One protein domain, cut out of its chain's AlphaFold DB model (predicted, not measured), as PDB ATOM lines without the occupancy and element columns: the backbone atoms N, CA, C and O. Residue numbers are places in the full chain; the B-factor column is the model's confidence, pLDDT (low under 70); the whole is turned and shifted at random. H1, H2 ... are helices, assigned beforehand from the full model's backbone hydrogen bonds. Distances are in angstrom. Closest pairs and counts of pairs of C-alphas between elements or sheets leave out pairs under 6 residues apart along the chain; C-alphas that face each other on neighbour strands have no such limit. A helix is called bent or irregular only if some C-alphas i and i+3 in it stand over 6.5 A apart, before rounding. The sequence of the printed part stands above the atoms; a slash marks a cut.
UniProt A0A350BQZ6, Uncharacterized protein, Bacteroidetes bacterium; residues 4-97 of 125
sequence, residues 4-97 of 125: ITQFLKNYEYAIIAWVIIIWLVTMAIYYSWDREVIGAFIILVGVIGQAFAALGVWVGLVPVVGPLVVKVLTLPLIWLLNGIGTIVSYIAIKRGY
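Overview. This is residues 4 to 97 of the 125 residues of an uncharacterized protein of Bacteroidetes bacterium (UniProt A0A350BQZ6). One long helix, H5, makes most of the longest axis, and at its first end it folds back on the short helix H4; from there a loose hairpin of two helices, H2 and H3, reaches out sideways. H1, residues 4 to 10, sticks out at the first end of H2, and residues 78 to 88 and 90 to 96 stand free at the other end of the model, as an arm made mostly of H5. The printed part has 94 residues with five named helices, in the order H1, H2, H3, H4, H5, and no named strand; the class is all helix. The whole is loose, with a radius of gyration of the C-alphas of 17.4 A, and elongated, with spans of 58 by 37 by 22 A.

Along the chain. H5, residues 65 to 94, is the longest helix, 44.1 A from C-alpha 65 at (213.810, 149.632, 167.850) to C-alpha 94 at (214.725, 123.603, 132.243). It has a kink of 27 degrees near residue 76 and is neither bent nor irregular, but only just: C-alphas 73 and 76 are 6.3 A apart. H4 is residues 51 to 60, 14.0 A long. H3 is residues 35 to 48, 20.1 A long, and H2 is residues 12 to 30, 27.1 A long. H1, residues 4 to 10, begins with C-alpha 4 at (215.426, 169.608, 163.333) and is 10.1 A long.

Arrangement. H5 touches H4 with residues 65 to 70 alone; the closest C-alphas are those of Gly 60 and Gly 66, 4.0 A apart. The two form a helical hairpin, opposite ways at a steep tilt of 41 degrees. H4 touches H2, whose residues 14 to 18 alone take part, closest at the C-alphas of Ala 14 and Ala 51, 6.4 A apart. Their tilt of 69 degrees is steep, only just short of about perpendicular. H2 and H3 are a helical hairpin that only just touches, with 3 pairs of C-alphas within 8 A, the closest those of Ala 28 and Ile 38 at 6.8 A; the tilt is a shallow 10 degrees, opposite ways. H3 and H4 are close but not clearly touching, with the C-alphas of Gly 46 and Phe 52 6.0 A apart. The helix packing is only just mostly crossed: of 3 touching pairs, 1 is at a shallow tilt. H1 and H2 meet only through their link. H5 is apart from H1, H2 and H3. In H1, H2, H3 and H4 every O i to N i+4 pair is within hydrogen-bond range; in H5, 24 of 26 are.

Size, cuts and confidence. The two C-alphas farthest apart are those of Thr 5 and Gly 96, at 58.1 A. The printed part has no cut, and its four links are tight. The mean pLDDT of the printed part is 72.4; 45 residues are under 70, among them residues 4 to 14 and 42 to 71.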
ATOM      1  N   ILE A   4     216.781 170.018 163.723       58.41
ATOM      2  CA  ILE A   4     215.426 169.608 163.333       58.41
ATOM      3  C   ILE A   4     214.962 170.291 162.032       58.41
ATOM      4  O   ILE A   4     214.411 169.633 161.155       58.41
ATOM      5  N   THR A   5     215.232 171.589 161.851       58.41
ATOM      6  CA  THR A   5     214.793 172.330 160.651       58.41
ATOM      7  C   THR A   5     215.583 171.933 159.406       58.41
ATOM      8  O   THR A   5     215.074 172.015 158.294       58.41
ATOM      9  N   GLN A   6     216.822 171.470 159.587       61.34
ATOM     10  CA  GLN A   6     217.664 170.983 158.496       61.34
ATOM     11  C   GLN A   6     217.260 169.562 158.070       61.34
ATOM     12  O   GLN A   6     217.237 169.265 156.880       61.34
ATOM     13  N   PHE A   7     216.852 168.716 159.024       58.56
ATOM     14  CA  PHE A   7     216.301 167.384 158.757       58.56
ATOM     15  C   PHE A   7     214.964 167.455 158.001       58.56
ATOM     16  O   PHE A   7     214.802 166.788 156.984       58.56
ATOM     17  N   LEU A   8     214.043 168.324 158.431       60.25
ATOM     18  CA  LEU A   8     212.757 168.540 157.751       60.25
ATOM     19  C   LEU A   8     212.929 168.965 156.287       60.25
ATOM     20  O   LEU A   8     212.207 168.479 155.424       60.25
ATOM     21  N   LYS A   9     213.914 169.822 156.003       65.12
ATOM     22  CA  LYS A   9     214.188 170.314 154.649       65.12
ATOM     23  C   LYS A   9     214.864 169.266 153.754       65.12
ATOM     24  O   LYS A   9     214.604 169.226 152.562       65.12
ATOM     25  N   ASN A  10     215.697 168.386 154.317       66.00
ATOM     26  CA  ASN A  10     216.350 167.315 153.550       66.00
ATOM     27  C   ASN A  10     215.413 166.140 153.217       66.00
ATOM     28  O   ASN A  10     215.653 165.429 152.245       66.00
ATOM     29  N   TYR A  11     214.369 165.918 154.023       63.78
ATOM     30  CA  TYR A  11     213.428 164.802 153.865       63.78
ATOM     31  C   TYR A  11     212.018 165.245 153.447       63.78
ATOM     32  O   TYR A  11     211.080 164.454 153.541       63.78
ATOM     33  N   GLU A  12     211.853 166.475 152.956       67.00
ATOM     34  CA  GLU A  12     210.553 167.046 152.571       67.00
ATOM     35  C   GLU A  12     209.794 166.156 151.570       67.00
ATOM     36  O   GLU A  12     208.628 165.829 151.788       67.00
ATOM     37  N   TYR A  13     210.483 165.635 150.551       64.50
ATOM     38  CA  TYR A  13     209.900 164.726 149.559       64.50
ATOM     39  C   TYR A  13     209.488 163.371 150.152       64.50
ATOM     40  O   TYR A  13     208.465 162.812 149.762       64.50
ATOM     41  N   ALA A  14     210.248 162.853 151.122       63.62
ATOM     42  CA  ALA A  14     209.928 161.593 151.788       63.62
ATOM     43  C   ALA A  14     208.701 161.741 152.700       63.62
ATOM     44  O   ALA A  14     207.829 160.876 152.702       63.62
ATOM     45  N   ILE A  15     208.598 162.852 153.435       70.81
ATOM     46  CA  ILE A  15     207.441 163.159 154.289       70.81
ATOM     47  C   ILE A  15     206.180 163.308 153.431       70.81
ATOM     48  O   ILE A  15     205.150 162.717 153.752       70.81
ATOM     49  N   ILE A  16     206.266 164.029 152.310       72.75
ATOM     50  CA  ILE A  16     205.153 164.185 151.363       72.75
ATOM     51  C   ILE A  16     204.727 162.826 150.791       72.75
ATOM     52  O   ILE A  16     203.534 162.523 150.764       72.75
ATOM     53  N   ALA A  17     205.678 161.973 150.402       66.56
ATOM     54  CA  ALA A  17     205.379 160.625 149.922       66.56
ATOM     55  C   ALA A  17     204.645 159.784 150.980       66.56
ATOM     56  O   ALA A  17     203.658 159.125 150.661       66.56
ATOM     57  N   TRP A  18     205.062 159.852 152.250       68.81
ATOM     58  CA  TRP A  18     204.390 159.157 153.352       68.81
ATOM     59  C   TRP A  18     202.965 159.661 153.599       68.81
ATOM     60  O   TRP A  18     202.062 158.850 153.799       68.81
ATOM     61  N   VAL A  19     202.736 160.973 153.523       78.56
ATOM     62  CA  VAL A  19     201.391 161.561 153.640       78.56
ATOM     63  C   VAL A  19     200.481 161.081 152.504       78.56
ATOM     64  O   VAL A  19     199.343 160.692 152.757       78.56
ATOM     65  N   ILE A  20     200.990 161.034 151.270       75.75
ATOM     66  CA  ILE A  20     200.246 160.537 150.103       75.75
ATOM     67  C   ILE A  20     199.929 159.041 150.244       75.75
ATOM     68  O   ILE A  20     198.804 158.631 149.964       75.75
ATOM     69  N   ILE A  21     200.882 158.230 150.716       70.06
ATOM     70  CA  ILE A  21     200.674 156.794 150.958       70.06
ATOM     71  C   ILE A  21     199.581 156.582 152.008       70.06
ATOM     72  O   ILE A  21     198.657 155.807 151.776       70.06
ATOM     73  N   ILE A  22     199.646 157.288 153.140       79.50
ATOM     74  CA  ILE A  22     198.637 157.186 154.205       79.50
ATOM     75  C   ILE A  22     197.259 157.592 153.677       79.50
ATOM     76  O   ILE A  22     196.271 156.900 153.932       79.50
ATOM     77  N   TRP A  23     197.185 158.673 152.901       79.56
ATOM     78  CA  TRP A  23     195.938 159.134 152.297       79.56
ATOM     79  C   TRP A  23     195.350 158.107 151.316       79.56
ATOM     80  O   TRP A  23     194.174 157.759 151.428       79.56
ATOM     81  N   LEU A  24     196.171 157.547 150.420       73.12
ATOM     82  CA  LEU A  24     195.758 156.513 149.465       73.12
ATOM     83  C   LEU A  24     195.302 155.225 150.157       73.12
ATOM     84  O   LEU A  24     194.285 154.655 149.771       73.12
ATOM     85  N   VAL A  25     196.014 154.779 151.196       75.81
ATOM     86  CA  VAL A  25     195.636 153.588 151.975       75.81
ATOM     87  C   VAL A  25     194.311 153.815 152.696       75.81
ATOM     88  O   VAL A  25     193.446 152.942 152.679       75.81
ATOM     89  N   THR A  26     194.107 155.000 153.275       79.06
ATOM     90  CA  THR A  26     192.847 155.346 153.950       79.06
ATOM     91  C   THR A  26     191.678 155.355 152.962       79.06
ATOM     92  O   THR A  26     190.620 154.806 153.259       79.06
ATOM     93  N   MET A  27     191.881 155.903 151.758       75.00
ATOM     94  CA  MET A  27     190.891 155.852 150.678       75.00
ATOM     95  C   MET A  27     190.612 154.417 150.223       75.00
ATOM     96  O   MET A  27     189.453 154.036 150.096       75.00
ATOM     97  N   ALA A  28     191.642 153.593 150.033       72.81
ATOM     98  CA  ALA A  28     191.469 152.212 149.592       72.81
ATOM     99  C   ALA A  28     190.695 151.357 150.613       72.81
ATOM    100  O   ALA A  28     189.865 150.533 150.228       72.81
ATOM    101  N   ILE A  29     190.907 151.596 151.914       75.69
ATOM    102  CA  ILE A  29     190.130 150.965 152.991       75.69
ATOM    103  C   ILE A  29     188.683 151.478 152.989       75.69
ATOM    104  O   ILE A  29     187.760 150.673 153.096       75.69
ATOM    105  N   TYR A  30     188.463 152.789 152.826       79.12
ATOM    106  CA  TYR A  30     187.117 153.375 152.760       79.12
ATOM    107  C   TYR A  30     186.299 152.823 151.580       79.12
ATOM    108  O   TYR A  30     185.126 152.494 151.734       79.12
ATOM    109  N   TYR A  31     186.934 152.643 150.420       81.06
ATOM    110  CA  TYR A  31     186.318 152.057 149.226       81.06
ATOM    111  C   TYR A  31     186.247 150.520 149.244       81.06
ATOM    112  O   TYR A  31     185.832 149.928 148.250       81.06
ATOM    113  N   SER A  32     186.614 149.869 150.356       73.25
ATOM    114  CA  SER A  32     186.577 148.406 150.521       73.25
ATOM    115  C   SER A  32     187.301 147.642 149.406       73.25
ATOM    116  O   SER A  32     186.832 146.598 148.959       73.25
ATOM    117  N   TRP A  33     188.439 148.161 148.936       73.62
ATOM    118  CA  TRP A  33     189.263 147.446 147.964       73.62
ATOM    119  C   TRP A  33     189.762 146.120 148.541       73.62
ATOM    120  O   TRP A  33     190.055 146.016 149.738       73.62
ATOM    121  N   ASP A  34     189.897 145.114 147.677       75.00
ATOM    122  CA  ASP A  34     190.439 143.820 148.073       75.00
ATOM    123  C   ASP A  34     191.816 143.994 148.720       75.00
ATOM    124  O   ASP A  34     192.708 144.671 148.196       75.00
ATOM    125  N   ARG A  35     191.996 143.368 149.888       70.50
ATOM    126  CA  ARG A  35     193.196 143.531 150.733       70.50
ATOM    127  C   ARG A  35     194.481 143.164 149.988       70.50
ATOM    128  O   ARG A  35     195.544 143.707 150.280       70.50
ATOM    129  N   GLU A  36     194.365 142.273 149.011       71.56
ATOM    130  CA  GLU A  36     195.434 141.836 148.117       71.56
ATOM    131  C   GLU A  36     195.875 142.953 147.158       71.56
ATOM    132  O   GLU A  36     197.074 143.168 146.976       71.56
ATOM    133  N   VAL A  37     194.929 143.732 146.622       73.94
ATOM    134  CA  VAL A  37     195.194 144.883 145.739       73.94
ATOM    135  C   VAL A  37     195.850 146.015 146.527       73.94
ATOM    136  O   VAL A  37     196.828 146.609 146.069       73.94
ATOM    137  N   ILE A  38     195.375 146.265 147.751       73.12
ATOM    138  CA  ILE A  38     195.972 147.249 148.665       73.12
ATOM    139  C   ILE A  38     197.414 146.844 149.011       73.12
ATOM    140  O   ILE A  38     198.330 147.666 148.925       73.12
ATOM    141  N   GLY A  39     197.637 145.571 149.353       68.38
ATOM    142  CA  GLY A  39     198.964 145.038 149.663       68.38
ATOM    143  C   GLY A  39     199.934 145.139 148.484       68.38
ATOM    144  O   GLY A  39     201.065 145.594 148.656       68.38
ATOM    145  N   ALA A  40     199.485 144.793 147.275       71.81
ATOM    146  CA  ALA A  40     200.286 144.910 146.060       71.81
ATOM    147  C   ALA A  40     200.686 146.366 145.775       71.81
ATOM    148  O   ALA A  40     201.842 146.635 145.443       71.81
ATOM    149  N   PHE A  41     199.768 147.317 145.968       71.88
ATOM    150  CA  PHE A  41     200.033 148.737 145.741       71.88
ATOM    151  C   PHE A  41     201.045 149.306 146.747       71.88
ATOM    152  O   PHE A  41     201.967 150.022 146.358       71.88
ATOM    153  N   ILE A  42     200.937 148.936 148.030       69.44
ATOM    154  CA  ILE A  42     201.889 149.340 149.080       69.44
ATOM    155  C   ILE A  42     203.295 148.812 148.778       69.44
ATOM    156  O   ILE A  42     204.274 149.551 148.900       69.44
ATOM    157  N   ILE A  43     203.404 147.549 148.358       65.50
ATOM    158  CA  ILE A  43     204.685 146.941 147.981       65.50
ATOM    159  C   ILE A  43     205.281 147.675 146.778       65.50
ATOM    160  O   ILE A  43     206.458 148.031 146.797       65.50
ATOM    161  N   LEU A  44     204.472 147.954 145.756       66.69
ATOM    162  CA  LEU A  44     204.922 148.596 144.525       66.69
ATOM    163  C   LEU A  44     205.401 150.034 144.771       66.69
ATOM    164  O   LEU A  44     206.505 150.395 144.366       66.69
ATOM    165  N   VAL A  45     204.633 150.833 145.516       63.12
ATOM    166  CA  VAL A  45     205.011 152.210 145.877       63.12
ATOM    167  C   VAL A  45     206.220 152.234 146.815       63.12
ATOM    168  O   VAL A  45     207.127 153.047 146.639       63.12
ATOM    169  N   GLY A  46     206.278 151.327 147.790       59.66
ATOM    170  CA  GLY A  46     207.372 151.279 148.751       59.66
ATOM    171  C   GLY A  46     208.707 150.829 148.144       59.66
ATOM    172  O   GLY A  46     209.751 151.375 148.508       59.66
ATOM    173  N   VAL A  47     208.686 149.886 147.195       61.03
ATOM    174  CA  VAL A  47     209.884 149.428 146.466       61.03
ATOM    175  C   VAL A  47     210.402 150.505 145.505       61.03
ATOM    176  O   VAL A  47     211.612 150.700 145.414       61.03
ATOM    177  N   ILE A  48     209.512 151.238 144.826       50.47
ATOM    178  CA  ILE A  48     209.893 152.252 143.825       50.47
ATOM    179  C   ILE A  48     210.301 153.585 144.477       50.47
ATOM    180  O   ILE A  48     211.217 154.253 144.006       50.47
ATOM    181  N   GLY A  49     209.650 153.985 145.571       60.12
ATOM    182  CA  GLY A  49     209.748 155.347 146.105       60.12
ATOM    183  C   GLY A  49     210.872 155.619 147.108       60.12
ATOM    184  O   GLY A  49     210.869 156.686 147.710       60.12
ATOM    185  N   GLN A  50     211.779 154.673 147.381       55.81
ATOM    186  CA  GLN A  50     212.751 154.766 148.494       55.81
ATOM    187  C   GLN A  50     212.110 155.026 149.882       55.81
ATOM    188  O   GLN A  50     212.817 155.278 150.862       55.81
ATOM    189  N   ALA A  51     210.782 154.920 150.015       58.47
ATOM    190  CA  ALA A  51     210.046 155.213 151.245       58.47
ATOM    191  C   ALA A  51     210.467 154.288 152.402       58.47
ATOM    192  O   ALA A  51     210.555 154.726 153.550       58.47
ATOM    193  N   PHE A  52     210.825 153.036 152.091       60.06
ATOM    194  CA  PHE A  52     211.410 152.097 153.053       60.06
ATOM    195  C   PHE A  52     212.839 152.464 153.476       60.06
ATOM    196  O   PHE A  52     213.206 152.222 154.624       60.06
ATOM    197  N   ALA A  53     213.636 153.085 152.599       61.75
ATOM    198  CA  ALA A  53     214.975 153.562 152.948       61.75
ATOM    199  C   ALA A  53     214.900 154.771 153.894       61.75
ATOM    200  O   ALA A  53     215.614 154.813 154.894       61.75
ATOM    201  N   ALA A  54     213.973 155.703 153.637       62.28
ATOM    202  CA  ALA A  54     213.682 156.805 154.550       62.28
ATOM    203  C   ALA A  54     213.188 156.284 155.910       62.28
ATOM    204  O   ALA A  54     213.761 156.646 156.932       62.28
ATOM    205  N   LEU A  55     212.226 155.353 155.947       63.41
ATOM    206  CA  LEU A  55     211.831 154.699 157.201       63.41
ATOM    207  C   LEU A  55     213.014 154.040 157.916       63.41
ATOM    208  O   LEU A  55     213.146 154.190 159.122       63.41
ATOM    209  N   GLY A  56     213.900 153.351 157.197       60.91
ATOM    210  CA  GLY A  56     215.085 152.726 157.788       60.91
ATOM    211  C   GLY A  56     215.999 153.724 158.507       60.91
ATOM    212  O   GLY A  56     216.473 153.433 159.603       60.91
ATOM    213  N   VAL A  57     216.188 154.924 157.946       64.25
ATOM    214  CA  VAL A  57     216.968 156.008 158.573       64.25
ATOM    215  C   VAL A  57     216.265 156.563 159.816       64.25
ATOM    216  O   VAL A  57     216.905 156.801 160.840       64.25
ATOM    217  N   TRP A  58     214.946 156.743 159.750       63.28
ATOM    218  CA  TRP A  58     214.148 157.308 160.842       63.28
ATOM    219  C   TRP A  58     214.004 156.331 162.003       63.28
ATOM    220  O   TRP A  58     214.059 156.715 163.167       63.28
ATOM    221  N   VAL A  59     213.872 155.047 161.690       60.84
ATOM    222  CA  VAL A  59     213.811 153.983 162.681       60.84
ATOM    223  C   VAL A  59     215.214 153.742 163.257       60.84
ATOM    224  O   VAL A  59     215.347 153.606 164.469       60.84
ATOM    225  N   GLY A  60     216.275 153.821 162.446       59.97
ATOM    226  CA  GLY A  60     217.678 153.732 162.883       59.97
ATOM    227  C   GLY A  60     218.138 154.816 163.871       59.97
ATOM    228  O   GLY A  60     219.114 154.600 164.585       59.97
ATOM    229  N   LEU A  61     217.423 155.942 163.973       66.38
ATOM    230  CA  LEU A  61     217.624 156.951 165.025       66.38
ATOM    231  C   LEU A  61     217.233 156.444 166.425       66.38
ATOM    232  O   LEU A  61     217.697 156.996 167.422       66.38
ATOM    233  N   VAL A  62     216.409 155.393 166.514       68.62
ATOM    234  CA  VAL A  62     216.036 154.743 167.774       68.62
ATOM    235  C   VAL A  62     216.967 153.544 167.995       68.62
ATOM    236  O   VAL A  62     216.811 152.523 167.325       68.62
ATOM    237  N   PRO A  63     217.917 153.604 168.944       63.06
ATOM    238  CA  PRO A  63     219.050 152.673 169.010       63.06
ATOM    239  C   PRO A  63     218.670 151.200 169.233       63.06
ATOM    240  O   PRO A  63     219.451 150.313 168.900       63.06
ATOM    241  N   VAL A  64     217.472 150.918 169.758       66.75
ATOM    242  CA  VAL A  64     216.996 149.547 170.025       66.75
ATOM    243  C   VAL A  64     215.927 149.101 169.024       66.75
ATOM    244  O   VAL A  64     216.012 148.013 168.459       66.75
ATOM    245  N   VAL A  65     214.930 149.949 168.759       66.19
ATOM    246  CA  VAL A  65     213.810 149.632 167.850       66.19
ATOM    247  C   VAL A  65     214.248 149.696 166.382       66.19
ATOM    248  O   VAL A  65     213.793 148.899 165.567       66.19
ATOM    249  N   GLY A  66     215.202 150.576 166.071       65.06
ATOM    250  CA  GLY A  66     215.825 150.764 164.764       65.06
ATOM    251  C   GLY A  66     216.264 149.484 164.079       65.06
ATOM    252  O   GLY A  66     215.677 149.080 163.072       65.06
ATOM    253  N   PRO A  67     217.271 148.803 164.643       68.69
ATOM    254  CA  PRO A  67     217.790 147.568 164.073       68.69
ATOM    255  C   PRO A  67     216.742 146.449 163.984       68.69
ATOM    256  O   PRO A  67     216.781 145.647 163.051       68.69
ATOM    257  N   LEU A  68     215.803 146.383 164.933       69.50
ATOM    258  CA  LEU A  68     214.761 145.354 164.965       69.50
ATOM    259  C   LEU A  68     213.747 145.536 163.833       69.50
ATOM    260  O   LEU A  68     213.473 144.592 163.098       69.50
ATOM    261  N   VAL A  69     213.239 146.752 163.640       65.81
ATOM    262  CA  VAL A  69     212.268 147.046 162.578       65.81
ATOM    263  C   VAL A  69     212.917 146.947 161.202       65.81
ATOM    264  O   VAL A  69     212.312 146.382 160.296       65.81
ATOM    265  N   VAL A  70     214.165 147.403 161.037       66.94
ATOM    266  CA  VAL A  70     214.890 147.229 159.766       66.94
ATOM    267  C   VAL A  70     215.029 145.745 159.422       66.94
ATOM    268  O   VAL A  70     214.774 145.371 158.280       66.94
ATOM    269  N   LYS A  71     215.350 144.874 160.390       68.06
ATOM    270  CA  LYS A  71     215.381 143.415 160.175       68.06
ATOM    271  C   LYS A  71     214.018 142.859 159.757       68.06
ATOM    272  O   LYS A  71     213.945 142.086 158.808       68.06
ATOM    273  N   VAL A  72     212.940 143.271 160.425       70.38
ATOM    274  CA  VAL A  72     211.573 142.819 160.109       70.38
ATOM    275  C   VAL A  72     211.122 143.282 158.725       70.38
ATOM    276  O   VAL A  72     210.499 142.509 158.009       70.38
ATOM    277  N   LEU A  73     211.467 144.502 158.309       68.88
ATOM    278  CA  LEU A  73     211.116 145.026 156.986       68.88
ATOM    279  C   LEU A  73     211.987 144.455 155.860       68.88
ATOM    280  O   LEU A  73     211.516 144.284 154.738       68.88
ATOM    281  N   THR A  74     213.251 144.136 156.142       71.12
ATOM    282  CA  THR A  74     214.151 143.506 155.161       71.12
ATOM    283  C   THR A  74     213.860 142.022 154.964       71.12
ATOM    284  O   THR A  74     214.078 141.512 153.867       71.12
ATOM    285  N   LEU A  75     213.312 141.334 155.972       72.94
ATOM    286  CA  LEU A  75     212.918 139.925 155.891       72.94
ATOM    287  C   LEU A  75     212.039 139.625 154.654       72.94
ATOM    288  O   LEU A  75     212.470 138.813 153.836       72.94
ATOM    289  N   PRO A  76     210.884 140.286 154.431       71.75
ATOM    290  CA  PRO A  76     210.052 140.077 153.243       71.75
ATOM    291  C   PRO A  76     210.805 140.245 151.919       71.75
ATOM    292  O   PRO A  76     210.653 139.428 151.014       71.75
ATOM    293  N   LEU A  77     211.659 141.267 151.811       73.06
ATOM    294  CA  LEU A  77     212.476 141.519 150.619       73.06
ATOM    295  C   LEU A  77     213.477 140.388 150.355       73.06
ATOM    296  O   LEU A  77     213.630 139.956 149.214       73.06
ATOM    297  N   ILE A  78     214.127 139.869 151.399       75.38
ATOM    298  CA  ILE A  78     215.065 138.745 151.284       75.38
ATOM    299  C   ILE A  78     214.333 137.477 150.829       75.38
ATOM    300  O   ILE A  78     214.824 136.774 149.944       75.38
ATOM    301  N   TRP A  79     213.148 137.199 151.380       74.94
ATOM    302  CA  TRP A  79     212.323 136.062 150.959       74.94
ATOM    303  C   TRP A  79     211.866 136.188 149.501       74.94
ATOM    304  O   TRP A  79     211.937 135.207 148.761       74.94
ATOM    305  N   LEU A  80     211.479 137.390 149.054       76.19
ATOM    306  CA  LEU A  80     211.137 137.651 147.652       76.19
ATOM    307  C   LEU A  80     212.326 137.409 146.718       76.19
ATOM    308  O   LEU A  80     212.193 136.695 145.726       76.19
ATOM    309  N   LEU A  81     213.502 137.948 147.047       79.25
ATOM    310  CA  LEU A  81     214.718 137.739 146.256       79.25
ATOM    311  C   LEU A  81     215.127 136.260 146.211       79.25
ATOM    312  O   LEU A  81     215.533 135.770 145.158       79.25
ATOM    313  N   ASN A  82     214.974 135.527 147.317       84.44
ATOM    314  CA  ASN A  82     215.232 134.087 147.366       84.44
ATOM    315  C   ASN A  82     214.248 133.303 146.478       84.44
ATOM    316  O   ASN A  82     214.658 132.438 145.696       84.44
ATOM    317  N   GLY A  83     212.963 133.664 146.529       91.19
ATOM    318  CA  GLY A  83     211.931 133.109 145.656       91.19
ATOM    319  C   GLY A  83     212.243 133.338 144.177       91.19
ATOM    320  O   GLY A  83     212.251 132.388 143.395       91.19
ATOM    321  N   ILE A  84     212.603 134.570 143.798       91.69
ATOM    322  CA  ILE A  84     213.024 134.910 142.430       91.69
ATOM    323  C   ILE A  84     214.253 134.093 142.027       91.69
ATOM    324  O   ILE A  84     214.254 133.477 140.963       91.69
ATOM    325  N   GLY A  85     215.281 134.029 142.877       89.75
ATOM    326  CA  GLY A  85     216.485 133.240 142.614       89.75
ATOM    327  C   GLY A  85     216.179 131.758 142.377       89.75
ATOM    328  O   GLY A  85     216.776 131.128 141.501       89.75
ATOM    329  N   THR A  86     215.199 131.214 143.097       92.38
ATOM    330  CA  THR A  86     214.731 129.834 142.928       92.38
ATOM    331  C   THR A  86     213.973 129.647 141.613       92.38
ATOM    332  O   THR A  86     214.264 128.702 140.879       92.38
ATOM    333  N   ILE A  87     213.071 130.567 141.255       95.06
ATOM    334  CA  ILE A  87     212.337 130.540 139.978       95.06
ATOM    335  C   ILE A  87     213.305 130.635 138.795       95.06
ATOM    336  O   ILE A  87     213.237 129.835 137.862       95.06
ATOM    337  N   VAL A  88     214.246 131.580 138.845       94.25
ATOM    338  CA  VAL A  88     215.276 131.756 137.815       94.25
ATOM    339  C   VAL A  88     216.137 130.498 137.705       94.25
ATOM    340  O   VAL A  88     216.367 130.018 136.595       94.25
ATOM    341  N   SER A  89     216.544 129.913 138.837       92.19
ATOM    342  CA  SER A  89     217.298 128.654 138.855       92.19
ATOM    343  C   SER A  89     216.515 127.519 138.191       92.19
ATOM    344  O   SER A  89     217.062 126.792 137.368       92.19
ATOM    345  N   TYR A  90     215.224 127.390 138.500       95.62
ATOM    346  CA  TYR A  90     214.354 126.378 137.903       95.62
ATOM    347  C   TYR A  90     214.222 126.551 136.382       95.62
ATOM    348  O   TYR A  90     214.376 125.589 135.627       95.62
ATOM    349  N   ILE A  91     214.001 127.782 135.910       95.69
ATOM    350  CA  ILE A  91     213.902 128.081 134.475       95.69
ATOM    351  C   ILE A  91     215.220 127.771 133.759       95.69
ATOM    352  O   ILE A  91     215.210 127.175 132.681       95.69
ATOM    353  N   ALA A  92     216.353 128.152 134.344       93.19
ATOM    354  CA  ALA A  92     217.666 127.907 133.762       93.19
ATOM    355  C   ALA A  92     217.998 126.406 133.687       93.19
ATOM    356  O   ALA A  92     218.506 125.961 132.656       93.19
ATOM    357  N   ILE A  93     217.614 125.607 134.690       95.00
ATOM    358  CA  ILE A  93     217.708 124.137 134.631       95.00
ATOM    359  C   ILE A  93     216.870 123.593 133.470       95.00
ATOM    360  O   ILE A  93     217.374 122.823 132.654       95.00
ATOM    361  N   LYS A  94     215.613 124.037 133.336       94.75
ATOM    362  CA  LYS A  94     214.725 123.603 132.243       94.75
ATOM    363  C   LYS A  94     215.264 123.979 130.855       94.75
ATOM    364  O   LYS A  94     214.981 123.288 129.882       94.75
ATOM    365  N   ARG A  95     216.044 125.058 130.758       93.94
ATOM    366  CA  ARG A  95     216.709 125.514 129.526       93.94
ATOM    367  C   ARG A  95     218.073 124.855 129.266       93.94
ATOM    368  O   ARG A  95     218.705 125.186 128.271       93.94
ATOM    369  N   GLY A  96     218.529 123.938 130.122       92.44
ATOM    370  CA  GLY A  96     219.791 123.211 129.946       92.44
ATOM    371  C   GLY A  96     221.033 123.886 130.545       92.44
ATOM    372  O   GLY A  96     222.121 123.320 130.465       92.44
ATOM    373  N   TYR A  97     220.894 125.032 131.224       93.19
ATOM    374  CA  TYR A  97     221.999 125.767 131.870       93.19
ATOM    375  C   TYR A  97     222.387 125.211 133.252       93.19
ATOM    376  O   TYR A  97     222.956 125.909 134.091       93.19
TER     377      TYR A  97